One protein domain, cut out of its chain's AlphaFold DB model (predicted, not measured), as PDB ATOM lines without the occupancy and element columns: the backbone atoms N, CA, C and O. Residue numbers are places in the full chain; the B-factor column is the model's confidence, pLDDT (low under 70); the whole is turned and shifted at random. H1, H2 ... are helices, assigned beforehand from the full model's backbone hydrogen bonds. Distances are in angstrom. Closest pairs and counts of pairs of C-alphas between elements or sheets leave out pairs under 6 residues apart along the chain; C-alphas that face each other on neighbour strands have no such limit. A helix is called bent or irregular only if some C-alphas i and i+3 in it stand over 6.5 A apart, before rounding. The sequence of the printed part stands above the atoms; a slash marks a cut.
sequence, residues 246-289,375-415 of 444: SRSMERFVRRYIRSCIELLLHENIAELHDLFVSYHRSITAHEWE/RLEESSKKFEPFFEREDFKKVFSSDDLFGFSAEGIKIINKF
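This is residues 246 to 289 and 375 to 415 of the 444 residues of the protein "DNA-directed DNA polymerase" of Bacteroidetes bacterium (UniProt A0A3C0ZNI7). A helical hairpin, H1 and H2, has a third helix, H3, alongside, the three long helices making a triangle and running nearly in line; short H4, steeply tilted to H2, meets residues 269 to 276 of H2 with its last residue, Val 395, closest. Residues 396 to 415, with no named element, make a long tail. The printed part has 85 residues with four named helices, H1 to H4 in chain order, no named strand, and is all helix. It is compact, with a radius of gyration of the C-alphas of 12.9 A and spans of 37 by 33 by 20 A.

H1, residues 251 to 265, and H2, residues 269 to 284, form a hairpin and touch at a shallow tilt of 13 degrees, opposite ways; the closest C-alphas, of Leu 263 and Leu 272, are 6.0 A apart. H3, residues 375 to 386, touches residues 253 to 257 of H1 with its residues 375 to 380 alone, the same way at a shallow tilt of 21 degrees; the closest C-alphas, of Val 253 and Ser 379, are 6.8 A apart. H2 and H3 are close but not clearly touching: their closest C-alphas, of His 280 and Leu 376, are 7.6 A apart. H4, residues 389 to 395, touches H2 at residues 269 to 276 alone, at a steep tilt of 68 degrees, only just short of perpendicular; the closest C-alphas, of His 273 and Val 395, are 5.0 A apart. H1 and H4 are apart. In H1, H2 and H4 every O i to N i+4 pair is within hydrogen-bond range; in H3 3 of 8 are, beside 7 of 9 O i to N i+3 pairs.

H1 begins at C-alpha 251 (60.381, 42.323, -41.558) and is 21.2 A long; H2 is 22.8 A long. H3, 19.4 A, is irregular: C-alphas 382 and 385 are 7.2 A apart. H4, 10.2 A, ends at C-alpha 395 (40.459, 32.828, -40.606).

The C-alphas farthest apart, of His 286 and Phe 415, are 41.7 A apart. Residues 290 to 374 are not printed; C-alphas 289 and 375 are 16.2 A apart across this cut. The links H1 to H2 and H3 to H4 are tight. Confidence is under 70 at residues 400 to 402.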
ATOM      1  N   SER A 246      54.885  49.620 -45.129       89.44
ATOM      2  CA  SER A 246      55.878  50.687 -44.975       89.44
ATOM      3  C   SER A 246      57.273  50.102 -44.747       89.44
ATOM      4  O   SER A 246      57.423  48.978 -44.276       89.44
ATOM      5  N   ARG A 247      58.328  50.871 -45.046       85.44
ATOM      6  CA  ARG A 247      59.718  50.458 -44.763       85.44
ATOM      7  C   ARG A 247      60.056  50.422 -43.269       85.44
ATOM      8  O   ARG A 247      61.046  49.797 -42.914       85.44
ATOM      9  N   SER A 248      59.268  51.103 -42.436       85.25
ATOM     10  CA  SER A 248      59.464  51.160 -40.984       85.25
ATOM     11  C   SER A 248      58.904  49.942 -40.248       85.25
ATOM     12  O   SER A 248      59.253  49.731 -39.093       85.25
ATOM     13  N   MET A 249      58.048  49.145 -40.895       91.44
ATOM     14  CA  MET A 249      57.524  47.908 -40.317       91.44
ATOM     15  C   MET A 249      58.613  46.834 -40.189       91.44
ATOM     16  O   MET A 249      59.487  46.687 -41.054       91.44
ATOM     17  N   GLU A 250      58.476  46.029 -39.141       94.06
ATOM     18  CA  GLU A 250      59.241  44.814 -38.882       94.06
ATOM     19  C   GLU A 250      59.186  43.890 -40.106       94.06
ATOM     20  O   GLU A 250      58.203  43.842 -40.858       94.06
ATOM     21  N   ARG A 251      60.267  43.152 -40.355       95.00
ATOM     22  CA  ARG A 251      60.381  42.323 -41.558       95.00
ATOM     23  C   ARG A 251      59.328  41.213 -41.589       95.00
ATOM     24  O   ARG A 251      58.785  40.963 -42.668       95.00
ATOM     25  N   PHE A 252      59.012  40.597 -40.451       95.75
ATOM     26  CA  PHE A 252      57.990  39.553 -40.360       95.75
ATOM     27  C   PHE A 252      56.609  40.101 -40.732       95.75
ATOM     28  O   PHE A 252      55.951  39.503 -41.574       95.75
ATOM     29  N   VAL A 253      56.228  41.288 -40.234       95.75
ATOM     30  CA  VAL A 253      54.960  41.960 -40.575       95.75
ATOM     31  C   VAL A 253      54.872  42.232 -42.073       95.75
ATOM     32  O   VAL A 253      53.858  41.945 -42.704       95.75
ATOM     33  N   ARG A 254      55.948  42.752 -42.679       95.12
ATOM     34  CA  ARG A 254      55.977  43.030 -44.126       95.12
ATOM     35  C   ARG A 254      55.825  41.760 -44.960       95.12
ATOM     36  O   ARG A 254      55.122  41.781 -45.968       95.12
ATOM     37  N   ARG A 255      56.492  40.673 -44.559       96.12
ATOM     38  CA  ARG A 255      56.401  39.361 -45.219       96.12
ATOM     39  C   ARG A 255      55.017  38.743 -45.054       96.12
ATOM     40  O   ARG A 255      54.453  38.288 -46.045       96.12
ATOM     41  N   TYR A 256      54.469  38.805 -43.846       97.31
ATOM     42  CA  TYR A 256      53.134  38.327 -43.515       97.31
ATOM     43  C   TYR A 256      52.074  39.039 -44.361       97.31
ATOM     44  O   TYR A 256      51.395  38.396 -45.150       97.31
ATOM     45  N   ILE A 257      52.026  40.378 -44.324       97.00
ATOM     46  CA  ILE A 257      51.063  41.172 -45.107       97.00
ATOM     47  C   ILE A 257      51.199  40.893 -46.606       97.00
ATOM     48  O   ILE A 257      50.190  40.736 -47.287       97.00
ATOM     49  N   ARG A 258      52.431  40.820 -47.133       97.06
ATOM     50  CA  ARG A 258      52.660  40.485 -48.547       97.06
ATOM     51  C   ARG A 258      52.069  39.119 -48.902       97.06
ATOM     52  O   ARG A 258      51.399  39.024 -49.923       97.06
ATOM     53  N   SER A 259      52.307  38.112 -48.066       97.44
ATOM     54  CA  SER A 259      51.837  36.742 -48.293       97.44
ATOM     55  C   SER A 259      50.313  36.655 -48.169       97.44
ATOM     56  O   SER A 259      49.670  36.081 -49.037       97.44
ATOM     57  N   CYS A 260      49.710  37.330 -47.183       97.25
ATOM     58  CA  CYS A 260      48.255  37.436 -47.076       97.25
ATOM     59  C   CYS A 260      47.636  38.086 -48.318       97.25
ATOM     60  O   CYS A 260      46.660  37.575 -48.851       97.25
ATOM     61  N   ILE A 261      48.209  39.193 -48.807       97.25
ATOM     62  CA  ILE A 261      47.748  39.858 -50.036       97.25
ATOM     63  C   ILE A 261      47.822  38.901 -51.230       97.25
ATOM     64  O   ILE A 261      46.891  38.851 -52.030       97.25
ATOM     65  N   GLU A 262      48.917  38.154 -51.361       96.88
ATOM     66  CA  GLU A 262      49.100  37.188 -52.441       96.88
ATOM     67  C   GLU A 262      48.050  36.073 -52.391       96.88
ATOM     68  O   GLU A 262      47.402  35.806 -53.402       96.88
ATOM     69  N   LEU A 263      47.825  35.480 -51.218       96.62
ATOM     70  CA  LEU A 263      46.826  34.431 -51.009       96.62
ATOM     71  C   LEU A 263      45.401  34.939 -51.239       96.62
ATOM     72  O   LEU A 263      44.610  34.271 -51.897       96.62
ATOM     73  N   LEU A 264      45.098  36.155 -50.783       95.94
ATOM     74  CA  LEU A 264      43.824  36.823 -51.032       95.94
ATOM     75  C   LEU A 264      43.583  37.034 -52.530       95.94
ATOM     76  O   LEU A 264      42.508  36.710 -53.028       95.94
ATOM     77  N   LEU A 265      44.580  37.519 -53.277       96.12
ATOM     78  CA  LEU A 265      44.473  37.680 -54.731       96.12
ATOM     79  C   LEU A 265      44.244  36.330 -55.435       96.12
ATOM     80  O   LEU A 265      43.502  36.265 -56.415       96.12
ATOM     81  N   HIS A 266      44.812  35.242 -54.920       94.75
ATOM     82  CA  HIS A 266      44.546  33.885 -55.411       94.75
ATOM     83  C   HIS A 266      43.266  33.252 -54.835       94.75
ATOM     84  O   HIS A 266      42.916  32.152 -55.250       94.75
ATOM     85  N   GLU A 267      42.548  33.948 -53.949       93.00
ATOM     86  CA  GLU A 267      41.345  33.472 -53.246       93.00
ATOM     87  C   GLU A 267      41.572  32.184 -52.432       93.00
ATOM     88  O   GLU A 267      40.657  31.388 -52.224       93.00
ATOM     89  N   ASN A 268      42.793  31.980 -51.933       94.12
ATOM     90  CA  ASN A 268      43.158  30.798 -51.158       94.12
ATOM     91  C   ASN A 268      43.010  31.050 -49.650       94.12
ATOM     92  O   ASN A 268      43.959  31.423 -48.960       94.12
ATOM     93  N   ILE A 269      41.787  30.876 -49.147       93.75
ATOM     94  CA  ILE A 269      41.442  31.140 -47.741       93.75
ATOM     95  C   ILE A 269      42.022  30.085 -46.785       93.75
ATOM     96  O   ILE A 269      42.388  30.425 -45.663       93.75
ATOM     97  N   ALA A 270      42.142  28.829 -47.224       93.00
ATOM     98  CA  ALA A 270      42.741  27.763 -46.420       93.00
ATOM     99  C   ALA A 270      44.216  28.058 -46.120       93.00
ATOM    100  O   ALA A 270      44.601  28.155 -44.960       93.00
ATOM    101  N   GLU A 271      45.008  28.337 -47.158       95.19
ATOM    102  CA  GLU A 271      46.415  28.700 -46.967       95.19
ATOM    103  C   GLU A 271      46.582  30.033 -46.223       95.19
ATOM    104  O   GLU A 271      47.596  30.244 -45.563       95.19
ATOM    105  N   LEU A 272      45.601  30.943 -46.296       95.25
ATOM    106  CA  LEU A 272      45.618  32.187 -45.523       95.25
ATOM    107  C   LEU A 272      45.516  31.922 -44.015       95.25
ATOM    108  O   LEU A 272      46.237  32.553 -43.239       95.25
ATOM    109  N   HIS A 273      44.655  30.987 -43.610       95.25
ATOM    110  CA  HIS A 273      44.566  30.537 -42.223       95.25
ATOM    111  C   HIS A 273      45.849  29.808 -41.795       95.25
ATOM    112  O   HIS A 273      46.461  30.181 -40.791       95.25
ATOM    113  N   ASP A 274      46.326  28.853 -42.601       95.00
ATOM    114  CA  ASP A 274      47.568  28.118 -42.325       95.00
ATOM    115  C   ASP A 274      48.766  29.067 -42.164       95.00
ATOM    116  O   ASP A 274      49.611  28.889 -41.283       95.00
ATOM    117  N   LEU A 275      48.823  30.125 -42.980       96.69
ATOM    118  CA  LEU A 275      49.830  31.172 -42.874       96.69
ATOM    119  C   LEU A 275      49.752  31.877 -41.515       96.69
ATOM    120  O   LEU A 275      50.781  32.017 -40.854       96.69
ATOM    121  N   PHE A 276      48.565  32.303 -41.076       96.25
ATOM    122  CA  PHE A 276      48.394  32.943 -39.770       96.25
ATOM    123  C   PHE A 276      48.837  32.024 -38.623       96.25
ATOM    124  O   PHE A 276      49.655  32.431 -37.792       96.25
ATOM    125  N   VAL A 277      48.375  30.770 -38.621       95.19
ATOM    126  CA  VAL A 277      48.738  29.766 -37.610       95.19
ATOM    127  C   VAL A 277      50.242  29.492 -37.617       95.19
ATOM    128  O   VAL A 277      50.856  29.407 -36.552       95.19
ATOM    129  N   SER A 278      50.870  29.419 -38.795       95.25
ATOM    130  CA  SER A 278      52.317  29.209 -38.909       95.25
ATOM    131  C   SER A 278      53.116  30.348 -38.273       95.25
ATOM    132  O   SER A 278      54.029  30.084 -37.494       95.25
ATOM    133  N   TYR A 279      52.728  31.607 -38.510       96.56
ATOM    134  CA  TYR A 279      53.368  32.766 -37.890       96.56
ATOM    135  C   TYR A 279      53.138  32.788 -36.379       96.56
ATOM    136  O   TYR A 279      54.091  32.980 -35.626       96.56
ATOM    137  N   HIS A 280      51.911  32.535 -35.920       95.44
ATOM    138  CA  HIS A 280      51.603  32.439 -34.493       95.44
ATOM    139  C   HIS A 280      52.460  31.362 -33.807       95.44
ATOM    140  O   HIS A 280      53.013  31.585 -32.724       95.44
ATOM    141  N   ARG A 281      52.616  30.194 -34.444       95.31
ATOM    142  CA  ARG A 281      53.464  29.108 -33.946       95.31
ATOM    143  C   ARG A 281      54.932  29.513 -33.923       95.31
ATOM    144  O   ARG A 281      55.564  29.332 -32.890       95.31
ATOM    145  N   SER A 282      55.466  30.078 -35.006       95.00
ATOM    146  CA  SER A 282      56.877  30.476 -35.064       95.00
ATOM    147  C   SER A 282      57.226  31.538 -34.023       95.00
ATOM    148  O   SER A 282      58.278  31.438 -33.404       95.00
ATOM    149  N   ILE A 283      56.328  32.493 -33.766       95.00
ATOM    150  CA  ILE A 283      56.498  33.501 -32.706       95.00
ATOM    151  C   ILE A 283      56.518  32.833 -31.325       95.00
ATOM    152  O   ILE A 283      57.394  33.103 -30.512       95.00
ATOM    153  N   THR A 284      55.567  31.931 -31.066       94.31
ATOM    154  CA  THR A 284      55.424  31.259 -29.763       94.31
ATOM    155  C   THR A 284      56.562  30.274 -29.485       94.31
ATOM    156  O   THR A 284      56.981  30.109 -28.345       94.31
ATOM    157  N   ALA A 285      57.057  29.607 -30.526       94.94
ATOM    158  CA  ALA A 285      58.138  28.631 -30.450       94.94
ATOM    159  C   ALA A 285      59.533  29.258 -30.624       94.94
ATOM    160  O   ALA A 285      60.521  28.525 -30.629       94.94
ATOM    161  N   HIS A 286      59.619  30.585 -30.781       94.19
ATOM    162  CA  HIS A 286      60.865  31.311 -31.048       94.19
ATOM    163  C   HIS A 286      61.614  30.785 -32.298       94.19
ATOM    164  O   HIS A 286      62.842  30.803 -32.382       94.19
ATOM    165  N   GLU A 287      60.871  30.303 -33.302       94.06
ATOM    166  CA  GLU A 287      61.385  29.752 -34.567       94.06
ATOM    167  C   GLU A 287      61.633  30.865 -35.605       94.06
ATOM    168  O   GLU A 287      61.140  30.822 -36.733       94.06
ATOM    169  N   TRP A 288      62.385  31.891 -35.220       93.94
ATOM    170  CA  TRP A 288      62.689  33.059 -36.052       93.94
ATOM    171  C   TRP A 288      63.963  33.763 -35.578       93.94
ATOM    172  O   TRP A 288      64.534  33.378 -34.566       93.94
ATOM    173  N   GLU A 289      64.437  34.763 -36.321       94.25
ATOM    174  CA  GLU A 289      65.686  35.473 -36.020       94.25
ATOM    175  C   GLU A 289      65.421  36.940 -35.657       94.25
ATOM    176  O   GLU A 289      64.455  37.538 -36.135       94.25
ATOM    177  N   ARG A 375      51.082  42.345 -32.383       95.12
ATOM    178  CA  ARG A 375      51.501  42.943 -33.667       95.12
ATOM    179  C   ARG A 375      51.054  42.116 -34.879       95.12
ATOM    180  O   ARG A 375      50.750  42.704 -35.925       95.12
ATOM    181  N   LEU A 376      51.036  40.784 -34.778       96.25
ATOM    182  CA  LEU A 376      50.515  39.893 -35.821       96.25
ATOM    183  C   LEU A 376      49.004  40.105 -35.993       96.25
ATOM    184  O   LEU A 376      48.556  40.377 -37.107       96.25
ATOM    185  N   GLU A 377      48.239  40.081 -34.903       94.81
ATOM    186  CA  GLU A 377      46.788  40.309 -34.912       94.81
ATOM    187  C   GLU A 377      46.413  41.701 -35.442       94.81
ATOM    188  O   GLU A 377      45.565  41.838 -36.326       94.81
ATOM    189  N   GLU A 378      47.088  42.755 -34.974       94.38
ATOM    190  CA  GLU A 378      46.951  44.118 -35.501       94.38
ATOM    191  C   GLU A 378      47.221  44.185 -37.006       94.38
ATOM    192  O   GLU A 378      46.596  44.957 -37.741       94.38
ATOM    193  N   SER A 379      48.179  43.390 -37.482       94.81
ATOM    194  CA  SER A 379      48.503  43.327 -38.901       94.81
ATOM    195  C   SER A 379      47.412  42.619 -39.698       94.81
ATOM    196  O   SER A 379      47.105  43.083 -40.798       94.81
ATOM    197  N   SER A 380      46.779  41.590 -39.126       95.81
ATOM    198  CA  SER A 380      45.624  40.894 -39.703       95.81
ATOM    199  C   SER A 380      44.392  41.790 -39.825       95.81
ATOM    200  O   SER A 380      43.692  41.707 -40.829       95.81
ATOM    201  N   LYS A 381      44.157  42.723 -38.885       94.81
ATOM    202  CA  LYS A 381      43.013  43.669 -38.932       94.81
ATOM    203  C   LYS A 381      42.945  44.499 -40.220       94.81
ATOM    204  O   LYS A 381      41.878  44.967 -40.601       94.81
ATOM    205  N   LYS A 382      44.057  44.654 -40.952       93.56
ATOM    206  CA  LYS A 382      44.050  45.297 -42.281       93.56
ATOM    207  C   LYS A 382      43.153  44.572 -43.286       93.56
ATOM    208  O   LYS A 382      42.670  45.212 -44.215       93.56
ATOM    209  N   PHE A 383      42.942  43.270 -43.098       94.44
ATOM    210  CA  PHE A 383      42.137  42.433 -43.978       94.44
ATOM    211  C   PHE A 383      40.680  42.294 -43.530       94.44
ATOM    212  O   PHE A 383      39.871  41.788 -44.299       94.44
ATOM    213  N   GLU A 384      40.325  42.793 -42.343       93.50
ATOM    214  CA  GLU A 384      38.953  42.773 -41.819       93.50
ATOM    215  C   GLU A 384      37.912  43.319 -42.813       93.50
ATOM    216  O   GLU A 384      36.868  42.692 -42.960       93.50
ATOM    217  N   PRO A 385      38.167  44.401 -43.584       91.56
ATOM    218  CA  PRO A 385      37.177  44.910 -44.535       91.56
ATOM    219  C   PRO A 385      36.813  43.963 -45.688       91.56
ATOM    220  O   PRO A 385      35.833  44.244 -46.377       91.56
ATOM    221  N   PHE A 386      37.593  42.899 -45.912       93.06
ATOM    222  CA  PHE A 386      37.401  41.926 -46.992       93.06
ATOM    223  C   PHE A 386      36.593  40.696 -46.569       93.06
ATOM    224  O   PHE A 386      36.358  39.822 -47.399       93.06
ATOM    225  N   PHE A 387      36.174  40.613 -45.306       93.50
ATOM    226  CA  PHE A 387      35.460  39.468 -44.750       93.50
ATOM    227  C   PHE A 387      34.271  39.923 -43.909       93.50
ATOM    228  O   PHE A 387      34.241  41.046 -43.400       93.50
ATOM    229  N   GLU A 388      33.303  39.029 -43.715       92.50
ATOM    230  CA  GLU A 388      32.325  39.207 -42.645       92.50
ATOM    231  C   GLU A 388      33.024  39.073 -41.289       92.50
ATOM    232  O   GLU A 388      34.020  38.357 -41.150       92.50
ATOM    233  N   ARG A 389      32.492  39.733 -40.253       89.75
ATOM    234  CA  ARG A 389      33.123  39.748 -38.918       89.75
ATOM    235  C   ARG A 389      33.363  38.350 -38.344       89.75
ATOM    236  O   ARG A 389      34.355  38.138 -37.651       89.75
ATOM    237  N   GLU A 390      32.447  37.417 -38.585       89.44
ATOM    238  CA  GLU A 390      32.568  36.037 -38.104       89.44
ATOM    239  C   GLU A 390      33.623  35.256 -38.885       89.44
ATOM    240  O   GLU A 390      34.431  34.549 -38.285       89.44
ATOM    241  N   ASP A 391      33.662  35.421 -40.205       91.94
ATOM    242  CA  ASP A 391      34.615  34.721 -41.061       91.94
ATOM    243  C   ASP A 391      36.036  35.240 -40.859       91.94
ATOM    244  O   ASP A 391      36.965  34.443 -40.763       91.94
ATOM    245  N   PHE A 392      36.210  36.552 -40.670       93.12
ATOM    246  CA  PHE A 392      37.499  37.131 -40.291       93.12
ATOM    247  C   PHE A 392      38.057  36.473 -39.023       93.12
ATOM    248  O   PHE A 392      39.220  36.076 -38.986       93.12
ATOM    249  N   LYS A 393      37.217  36.317 -37.992       91.00
ATOM    250  CA  LYS A 393      37.620  35.680 -36.733       91.00
ATOM    251  C   LYS A 393      37.974  34.208 -36.912       91.00
ATOM    252  O   LYS A 393      38.892  33.754 -36.250       91.00
ATOM    253  N   LYS A 394      37.283  33.476 -37.789       90.00
ATOM    254  CA  LYS A 394      37.637  32.079 -38.097       90.00
ATOM    255  C   LYS A 394      38.987  31.989 -38.808       90.00
ATOM    256  O   LYS A 394      39.810  31.164 -38.445       90.00
ATOM    257  N   VAL A 395      39.221  32.844 -39.806       91.19
ATOM    258  CA  VAL A 395      40.459  32.828 -40.606       91.19
ATOM    259  C   VAL A 395      41.673  33.214 -39.760       91.19
ATOM    260  O   VAL A 395      42.707  32.564 -39.851       91.19
ATOM    261  N   PHE A 396      41.558  34.246 -38.924       92.31
ATOM    262  CA  PHE A 396      42.668  34.775 -38.123       92.31
ATOM    263  C   PHE A 396      42.530  34.410 -36.638       92.31
ATOM    264  O   PHE A 396      42.554  35.284 -35.772       92.31
ATOM    265  N   SER A 397      42.374  33.116 -36.356       87.94
ATOM    266  CA  SER A 397      42.360  32.536 -35.008       87.94
ATOM    267  C   SER A 397      43.400  31.425 -34.898       87.94
ATOM    268  O   SER A 397      43.675  30.730 -35.871       87.94
ATOM    269  N   SER A 398      43.998  31.277 -33.715       80.56
ATOM    270  CA  SER A 398      44.842  30.129 -33.357       80.56
ATOM    271  C   SER A 398      44.065  29.034 -32.615       80.56
ATOM    272  O   SER A 398      44.567  27.918 -32.472       80.56
ATOM    273  N   ASP A 399      42.835  29.328 -32.178       72.44
ATOM    274  CA  ASP A 399      41.946  28.384 -31.506       72.44
ATOM    275  C   ASP A 399      41.155  27.573 -32.534       72.44
ATOM    276  O   ASP A 399      40.108  28.004 -33.021       72.44
ATOM    277  N   ASP A 400      41.660  26.377 -32.825       62.53
ATOM    278  CA  ASP A 400      41.160  25.517 -33.897       62.53
ATOM    279  C   ASP A 400      40.675  24.158 -33.352       62.53
ATOM    280  O   ASP A 400      41.032  23.078 -33.818       62.53
ATOM    281  N   LEU A 401      39.832  24.211 -32.310       52.91
ATOM    282  CA  LEU A 401      39.317  23.046 -31.565       52.91
ATOM    283  C   LEU A 401      38.634  21.969 -32.436       52.91
ATOM    284  O   LEU A 401      38.538  20.820 -32.004       52.91
ATOM    285  N   PHE A 402      38.169  22.321 -33.637       59.06
ATOM    286  CA  PHE A 402      37.468  21.418 -34.560       59.06
ATOM    287  C   PHE A 402      38.087  21.360 -35.971       59.06
ATOM    288  O   PHE A 402      37.519  20.706 -36.844       59.06
ATOM    289  N   GLY A 403      39.257  21.983 -36.169       71.94
ATOM    290  CA  GLY A 403      39.910  22.149 -37.471       71.94
ATOM    291  C   GLY A 403      39.244  23.209 -38.356       71.94
ATOM    292  O   GLY A 403      38.016  23.289 -38.449       71.94
ATOM    293  N   PHE A 404      40.058  24.027 -39.016       84.19
ATOM    294  CA  PHE A 404      39.593  25.068 -39.922       84.19
ATOM    295  C   PHE A 404      38.962  24.504 -41.206       84.19
ATOM    296  O   PHE A 404      39.521  23.636 -41.878       84.19
ATOM    297  N   SER A 405      37.805  25.053 -41.590       83.56
ATOM    298  CA  SER A 405      37.193  24.839 -42.904       83.56
ATOM    299  C   SER A 405      36.978  26.176 -43.600       83.56
ATOM    300  O   SER A 405      36.331  27.075 -43.062       83.56
ATOM    301  N   ALA A 406      37.485  26.282 -44.828       84.12
ATOM    302  CA  ALA A 406      37.267  27.438 -45.692       84.12
ATOM    303  C   ALA A 406      35.878  27.437 -46.363       84.12
ATOM    304  O   ALA A 406      35.527  28.396 -47.055       84.12
ATOM    305  N   GLU A 407      35.087  26.368 -46.210       83.38
ATOM    306  CA  GLU A 407      33.792  26.246 -46.878       83.38
ATOM    307  C   GLU A 407      32.823  27.354 -46.445       83.38
ATOM    308  O   GLU A 407      32.547  27.558 -45.265       83.38
ATOM    309  N   GLY A 408      32.277  28.071 -47.431       81.44
ATOM    310  CA  GLY A 408      31.296  29.137 -47.214       81.44
ATOM    311  C   GLY A 408      31.888  30.525 -46.961       81.44
ATOM    312  O   GLY A 408      31.147  31.499 -47.097       81.44
ATOM    313  N   ILE A 409      33.194  30.641 -46.693       87.38
ATOM    314  CA  ILE A 409      33.860  31.937 -46.510       87.38
ATOM    315  C   ILE A 409      33.999  32.630 -47.866       87.38
ATOM    316  O   ILE A 409      34.581  32.082 -48.806       87.38
ATOM    317  N   LYS A 410      33.469  33.851 -47.974       86.38
ATOM    318  CA  LYS A 410      33.543  34.663 -49.196       86.38
ATOM    319  C   LYS A 410      34.229  35.990 -48.938       86.38
ATOM    320  O   LYS A 410      34.024  36.627 -47.909       86.38
ATOM    321  N   ILE A 411      35.004  36.416 -49.928       89.81
ATOM    322  CA  ILE A 411      35.637  37.729 -49.933       89.81
ATOM    323  C   ILE A 411      34.600  38.776 -50.337       89.81
ATOM    324  O   ILE A 411      33.867  38.604 -51.314       89.81
ATOM    325  N   ILE A 412      34.542  39.864 -49.577       91.00
ATOM    326  CA  ILE A 412      33.591  40.953 -49.767       91.00
ATOM    327  C   ILE A 412      34.226  42.066 -50.591       91.00
ATOM    328  O   ILE A 412      35.309  42.563 -50.276       91.00
ATOM    329  N   ASN A 413      33.477  42.518 -51.595       91.31
ATOM    330  CA  ASN A 413      33.753  43.742 -52.330       91.31
ATOM    331  C   ASN A 413      32.708  44.797 -51.946       91.31
ATOM    332  O   ASN A 413      31.508  44.529 -51.978       91.31
ATOM    333  N   LYS A 414      33.162  45.995 -51.580       89.56
ATOM    334  CA  LYS A 414      32.324  47.154 -51.259       89.56
ATOM    335  C   LYS A 414      32.415  48.165 -52.391       89.56
ATOM    336  O   LYS A 414      33.515  48.498 -52.828       89.56
ATOM    337  N   PHE A 415      31.270  48.682 -52.817       87.81
ATOM    338  CA  PHE A 415      31.164  49.683 -53.875       87.81
ATOM    339  C   PHE A 415      30.536  50.949 -53.301       87.81
ATOM    340  O   PHE A 415      29.505  50.884 -52.633       87.81
TER     341      PHE A 415